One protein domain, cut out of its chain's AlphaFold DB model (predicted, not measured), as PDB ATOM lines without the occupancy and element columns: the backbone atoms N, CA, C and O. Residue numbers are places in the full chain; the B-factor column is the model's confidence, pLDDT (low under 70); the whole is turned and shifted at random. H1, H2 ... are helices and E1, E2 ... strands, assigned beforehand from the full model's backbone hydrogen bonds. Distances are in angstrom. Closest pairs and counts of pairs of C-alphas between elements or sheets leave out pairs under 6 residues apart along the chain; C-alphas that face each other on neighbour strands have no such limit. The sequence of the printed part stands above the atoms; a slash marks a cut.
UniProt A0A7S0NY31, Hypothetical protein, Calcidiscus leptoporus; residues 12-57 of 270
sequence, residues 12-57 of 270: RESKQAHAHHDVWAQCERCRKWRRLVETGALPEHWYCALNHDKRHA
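AT A GLANCE: This is residues 12 to 57 of the 270 residues of the protein "Hypothetical protein" of Calcidiscus leptoporus (UniProt A0A7S0NY31). This domain has little regular structure: a small two-stranded hairpin, E1 and E2, with the winding stretch of residues 36 to 57 folded back along one side of it, while helix H1 makes the opposite end of the long axis from the hairpin's turn. The printed part has 46 residues, with H1, E1 and E2 in that order; the two strands are antiparallel, and the class is mixed, with only 14 residues in named elements. It is elongated, 37 by 22 by 14 A, and only just loose, close to compact, with a radius of gyration of the C-alphas of 11.4 A.

HOW THE PARTS SIT: E1, residues 24 to 26, and E2, residues 33 to 35, form an antiparallel hairpin, their directions at 151 degrees. N 25 and O 34 are within hydrogen-bond range at 2.9 A, as are N 34 and O 25 at 2.9 A. H1, residues 12 to 19, is apart from E2. In H1 every O i to N i+4 pair is within hydrogen-bond range.

IN THESE COORDINATES: E1 is 6.8 A long and E2 6.9 A, ending at C-alpha 35, (322.583, 319.699, 296.156). H1 is 10.6 A long and begins at C-alpha 12, (303.862, 308.194, 297.885).

THE WHOLE: The C-alphas farthest apart, Arg 12 and Arg 29, are 36.7 A apart. The printed part has no cut. The link from H1 to E1 is tight, that from E1 to E2 short. Confidence is under 70 in residues 12 to 21 and 39 to 40.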
ATOM      1  N   ARG A  12     303.752 306.834 298.430       46.72
ATOM      2  CA  ARG A  12     303.862 308.194 297.885       46.72
ATOM      3  C   ARG A  12     304.843 309.030 298.701       46.72
ATOM      4  O   ARG A  12     305.685 309.662 298.086       46.72
ATOM      5  N   GLU A  13     304.809 308.943 300.031       45.75
ATOM      6  CA  GLU A  13     305.761 309.642 300.915       45.75
ATOM      7  C   GLU A  13     307.209 309.201 300.673       45.75
ATOM      8  O   GLU A  13     308.088 310.041 300.517       45.75
ATOM      9  N   SER A  14     307.453 307.894 300.530       50.53
ATOM     10  CA  SER A  14     308.784 307.363 300.190       50.53
ATOM     11  C   SER A  14     309.277 307.847 298.822       50.53
ATOM     12  O   SER A  14     310.416 308.280 298.710       50.53
ATOM     13  N   LYS A  15     308.420 307.865 297.793       43.31
ATOM     14  CA  LYS A  15     308.776 308.432 296.478       43.31
ATOM     15  C   LYS A  15     309.017 309.940 296.510       43.31
ATOM     16  O   LYS A  15     309.823 310.431 295.730       43.31
ATOM     17  N   GLN A  16     308.306 310.662 297.367       44.88
ATOM     18  CA  GLN A  16     308.441 312.107 297.488       44.88
ATOM     19  C   GLN A  16     309.728 312.468 298.236       44.88
ATOM     20  O   GLN A  16     310.453 313.330 297.766       44.88
ATOM     21  N   ALA A  17     310.084 311.734 299.298       47.97
ATOM     22  CA  ALA A  17     311.359 311.890 300.000       47.97
ATOM     23  C   ALA A  17     312.576 311.589 299.104       47.97
ATOM     24  O   ALA A  17     313.558 312.317 299.165       47.97
ATOM     25  N   HIS A  18     312.494 310.589 298.217       49.03
ATOM     26  CA  HIS A  18     313.581 310.286 297.270       49.03
ATOM     27  C   HIS A  18     313.749 311.364 296.187       49.03
ATOM     28  O   HIS A  18     314.857 311.594 295.730       49.03
ATOM     29  N   ALA A  19     312.683 312.081 295.815       49.25
ATOM     30  CA  ALA A  19     312.763 313.153 294.818       49.25
ATOM     31  C   ALA A  19     313.455 314.430 295.335       49.25
ATOM     32  O   ALA A  19     313.839 315.281 294.536       49.25
ATOM     33  N   HIS A  20     313.609 314.582 296.656       51.38
ATOM     34  CA  HIS A  20     314.293 315.730 297.264       51.38
ATOM     35  C   HIS A  20     315.823 315.601 297.262       51.38
ATOM     36  O   HIS A  20     316.504 316.589 297.513       51.38
ATOM     37  N   HIS A  21     316.375 314.421 296.967       57.81
ATOM     38  CA  HIS A  21     317.826 314.204 296.954       57.81
ATOM     39  C   HIS A  21     318.489 314.480 295.593       57.81
ATOM     40  O   HIS A  21     319.713 314.581 295.537       57.81
ATOM     41  N   ASP A  22     317.698 314.699 294.536       70.50
ATOM     42  CA  ASP A  22     318.187 314.792 293.151       70.50
ATOM     43  C   ASP A  22     318.156 316.215 292.568       70.50
ATOM     44  O   ASP A  22     318.381 316.408 291.373       70.50
ATOM     45  N   VAL A  23     317.855 317.236 293.375       84.94
ATOM     46  CA  VAL A  23     317.775 318.622 292.890       84.94
ATOM     47  C   VAL A  23     319.071 319.366 293.174       84.94
ATOM     48  O   VAL A  23     319.560 319.379 294.299       84.94
ATOM     49  N   TRP A  24     319.615 320.016 292.144       89.75
ATOM     50  CA  TRP A  24     320.892 320.720 292.201       89.75
ATOM     51  C   TRP A  24     320.766 322.139 291.650       89.75
ATOM     52  O   TRP A  24     320.024 322.383 290.700       89.75
ATOM     53  N   ALA A  25     321.521 323.072 292.227       91.44
ATOM     54  CA  ALA A  25     321.653 324.440 291.733       91.44
ATOM     55  C   ALA A  25     323.113 324.782 291.435       91.44
ATOM     56  O   ALA A  25     324.024 324.423 292.186       91.44
ATOM     57  N   GLN A  26     323.328 325.503 290.337       94.44
ATOM     58  CA  GLN A  26     324.644 325.990 289.949       94.44
ATOM     59  C   GLN A  26     324.891 327.377 290.539       94.44
ATOM     60  O   GLN A  26     324.099 328.296 290.355       94.44
ATOM     61  N   CYS A  27     326.026 327.552 291.215       94.56
ATOM     62  CA  CYS A  27     326.429 328.860 291.717       94.56
ATOM     63  C   CYS A  27     326.898 329.779 290.585       94.56
ATOM     64  O   CYS A  27     327.857 329.465 289.890       94.56
ATOM     65  N   GLU A  28     326.346 330.985 290.486       95.62
ATOM     66  CA  GLU A  28     326.745 331.945 289.445       95.62
ATOM     67  C   GLU A  28     328.156 332.517 289.627       95.62
ATOM     68  O   GLU A  28     328.807 332.917 288.663       95.62
ATOM     69  N   ARG A  29     328.676 332.513 290.862       93.44
ATOM     70  CA  ARG A  29     330.023 333.018 291.171       93.44
ATOM     71  C   ARG A  29     331.127 332.016 290.843       93.44
ATOM     72  O   ARG A  29     332.139 332.404 290.271       93.44
ATOM     73  N   CYS A  30     330.978 330.752 291.249       94.31
ATOM     74  CA  CYS A  30     332.040 329.743 291.114       94.31
ATOM     75  C   CYS A  30     331.708 328.587 290.165       94.31
ATOM     76  O   CYS A  30     332.555 327.722 289.963       94.31
ATOM     77  N   ARG A  31     330.495 328.573 289.600       93.75
ATOM     78  CA  ARG A  31     329.957 327.554 288.684       93.75
ATOM     79  C   ARG A  31     329.889 326.123 289.223       93.75
ATOM     80  O   ARG A  31     329.525 325.236 288.458       93.75
ATOM     81  N   LYS A  32     330.168 325.917 290.516       93.88
ATOM     82  CA  LYS A  32     330.003 324.624 291.190       93.88
ATOM     83  C   LYS A  32     328.530 324.292 291.403       93.88
ATOM     84  O   LYS A  32     327.731 325.192 291.694       93.88
ATOM     85  N   TRP A  33     328.210 323.011 291.319       93.19
ATOM     86  CA  TRP A  33     326.895 322.452 291.596       93.19
ATOM     87  C   TRP A  33     326.747 322.099 293.067       93.19
ATOM     88  O   TRP A  33     327.647 321.525 293.678       93.19
ATOM     89  N   ARG A  34     325.604 322.468 293.646       92.38
ATOM     90  CA  ARG A  34     325.251 322.160 295.031       92.38
ATOM     91  C   ARG A  34     323.911 321.457 295.094       92.38
ATOM     92  O   ARG A  34     322.955 321.918 294.468       92.38
ATOM     93  N   ARG A  35     323.835 320.400 295.895       88.62
ATOM     94  CA  ARG A  35     322.583 319.699 296.156       88.62
ATOM     95  C   ARG A  35     321.657 320.554 297.020       88.62
ATOM     96  O   ARG A  35     322.089 321.188 297.984       88.62
ATOM     97  N   LEU A  36     320.377 320.556 296.675       86.56
ATOM     98  CA  LEU A  36     319.314 321.254 297.379       86.56
ATOM     99  C   LEU A  36     318.411 320.238 298.065       86.56
ATOM    100  O   LEU A  36     317.808 319.395 297.417       86.56
ATOM    101  N   VAL A  37     318.294 320.354 299.385       75.94
ATOM    102  CA  VAL A  37     317.399 319.504 300.188       75.94
ATOM    103  C   VAL A  37     315.935 319.944 300.030       75.94
ATOM    104  O   VAL A  37     315.005 319.148 300.152       75.94
ATOM    105  N   GLU A  38     315.710 321.217 299.702       71.00
ATOM    106  CA  GLU A  38     314.384 321.802 299.530       71.00
ATOM    107  C   GLU A  38     314.240 322.394 298.128       71.00
ATOM    108  O   GLU A  38     315.056 323.198 297.683       71.00
ATOM    109  N   THR A  39     313.175 322.004 297.434       63.62
ATOM    110  CA  THR A  39     312.904 322.335 296.026       63.62
ATOM    111  C   THR A  39     312.050 323.597 295.866       63.62
ATOM    112  O   THR A  39     311.269 323.723 294.924       63.62
ATOM    113  N   GLY A  40     312.171 324.536 296.810       67.19
ATOM    114  CA  GLY A  40     311.480 325.823 296.741       67.19
ATOM    115  C   GLY A  40     311.880 326.634 295.505       67.19
ATOM    116  O   GLY A  40     312.892 326.358 294.860       67.19
ATOM    117  N   ALA A  41     311.088 327.658 295.174       73.50
ATOM    118  CA  ALA A  41     311.442 328.589 294.106       73.50
ATOM    119  C   ALA A  41     312.778 329.269 294.446       73.50
ATOM    120  O   ALA A  41     312.872 330.023 295.416       73.50
ATOM    121  N   LEU A  42     313.810 328.969 293.660       82.62
ATOM    122  CA  LEU A  42     315.109 329.613 293.796       82.62
ATOM    123  C   LEU A  42     315.013 331.069 293.318       82.62
ATOM    124  O   LEU A  42     314.235 331.367 292.406       82.62
ATOM    125  N   PRO A  43     315.788 331.984 293.918       85.44
ATOM    126  CA  PRO A  43     315.925 333.339 293.400       85.44
ATOM    127  C   PRO A  43     316.486 333.325 291.972       85.44
ATOM    128  O   PRO A  43     317.160 332.377 291.575       85.44
ATOM    129  N   GLU A  44     316.254 334.410 291.226       85.75
ATOM    130  CA  GLU A  44     316.777 334.582 289.859       85.75
ATOM    131  C   GLU A  44     318.302 334.426 289.794       85.75
ATOM    132  O   GLU A  44     318.806 333.901 288.812       85.75
ATOM    133  N   HIS A  45     319.005 334.844 290.855       90.31
ATOM    134  CA  HIS A  45     320.451 334.689 290.991       90.31
ATOM    135  C   HIS A  45     320.774 333.828 292.209       90.31
ATOM    136  O   HIS A  45     320.400 334.176 293.337       90.31
ATOM    137  N   TRP A  46     321.499 332.726 292.005       93.75
ATOM    138  CA  TRP A  46     321.818 331.774 293.070       93.75
ATOM    139  C   TRP A  46     323.328 331.608 293.305       93.75
ATOM    140  O   TRP A  46     324.145 331.505 292.386       93.75
ATOM    141  N   TYR A  47     323.719 331.550 294.581       94.94
ATOM    142  CA  TYR A  47     325.115 331.493 295.019       94.94
ATOM    143  C   TYR A  47     325.310 330.425 296.093       94.94
ATOM    144  O   TYR A  47     324.392 330.174 296.864       94.94
ATOM    145  N   CYS A  48     326.529 329.883 296.245       95.00
ATOM    146  CA  CYS A  48     326.815 328.913 297.313       95.00
ATOM    147  C   CYS A  48     326.410 329.435 298.701       95.00
ATOM    148  O   CYS A  48     325.892 328.665 299.493       95.00
ATOM    149  N   ALA A  49     326.558 330.735 298.982       93.62
ATOM    150  CA  ALA A  49     326.147 331.334 300.260       93.62
ATOM    151  C   ALA A  49     324.641 331.193 300.564       93.62
ATOM    152  O   ALA A  49     324.241 331.255 301.725       93.62
ATOM    153  N   LEU A  50     323.819 330.990 299.531       90.38
ATOM    154  CA  LEU A  50     322.378 330.758 299.623       90.38
ATOM    155  C   LEU A  50     322.029 329.270 299.776       90.38
ATOM    156  O   LEU A  50     320.853 328.922 299.812       90.38
ATOM    157  N   ASN A  51     323.024 328.383 299.871       92.00
ATOM    158  CA  ASN A  51     322.776 326.970 300.106       92.00
ATOM    159  C   ASN A  51     322.264 326.727 301.538       92.00
ATOM    160  O   ASN A  51     322.779 327.275 302.525       92.00
ATOM    161  N   HIS A  52     321.245 325.877 301.648       87.75
ATOM    162  CA  HIS A  52     320.726 325.404 302.927       87.75
ATOM    163  C   HIS A  52     321.726 324.466 303.616       87.75
ATOM    164  O   HIS A  52     321.895 324.569 304.833       87.75
ATOM    165  N   ASP A  53     322.457 323.631 302.860       87.19
ATOM    166  CA  ASP A  53     323.551 322.833 303.428       87.19
ATOM    167  C   ASP A  53     324.763 323.726 303.722       87.19
ATOM    168  O   ASP A  53     325.487 324.169 302.825       87.19
ATOM    169  N   LYS A  54     325.004 323.970 305.014       89.06
ATOM    170  CA  LYS A  54     326.100 324.820 305.496       89.06
ATOM    171  C   LYS A  54     327.482 324.259 305.186       89.06
ATOM    172  O   LYS A  54     328.417 325.046 305.066       89.06
ATOM    173  N   ARG A  55     327.614 322.945 304.981       89.25
ATOM    174  CA  ARG A  55     328.889 322.322 304.585       89.25
ATOM    175  C   ARG A  55     329.294 322.710 303.170       89.25
ATOM    176  O   ARG A  55     330.478 322.782 302.877       89.25
ATOM    177  N   HIS A  56     328.319 323.046 302.333       89.38
ATOM    178  CA  HIS A  56     328.515 323.398 300.932       89.38
ATOM    179  C   HIS A  56     328.088 324.845 300.631       89.38
ATOM    180  O   HIS A  56     327.858 325.213 299.473       89.38
ATOM    181  N   ALA A  57     328.006 325.689 301.669       92.38
ATOM    182  CA  ALA A  57     327.553 327.075 301.572       92.38
ATOM    183  C   ALA A  57     328.664 328.092 301.228       92.38
ATOM    184  O   ALA A  57     328.476 329.302 301.340       92.38
TER     185      ALA A  57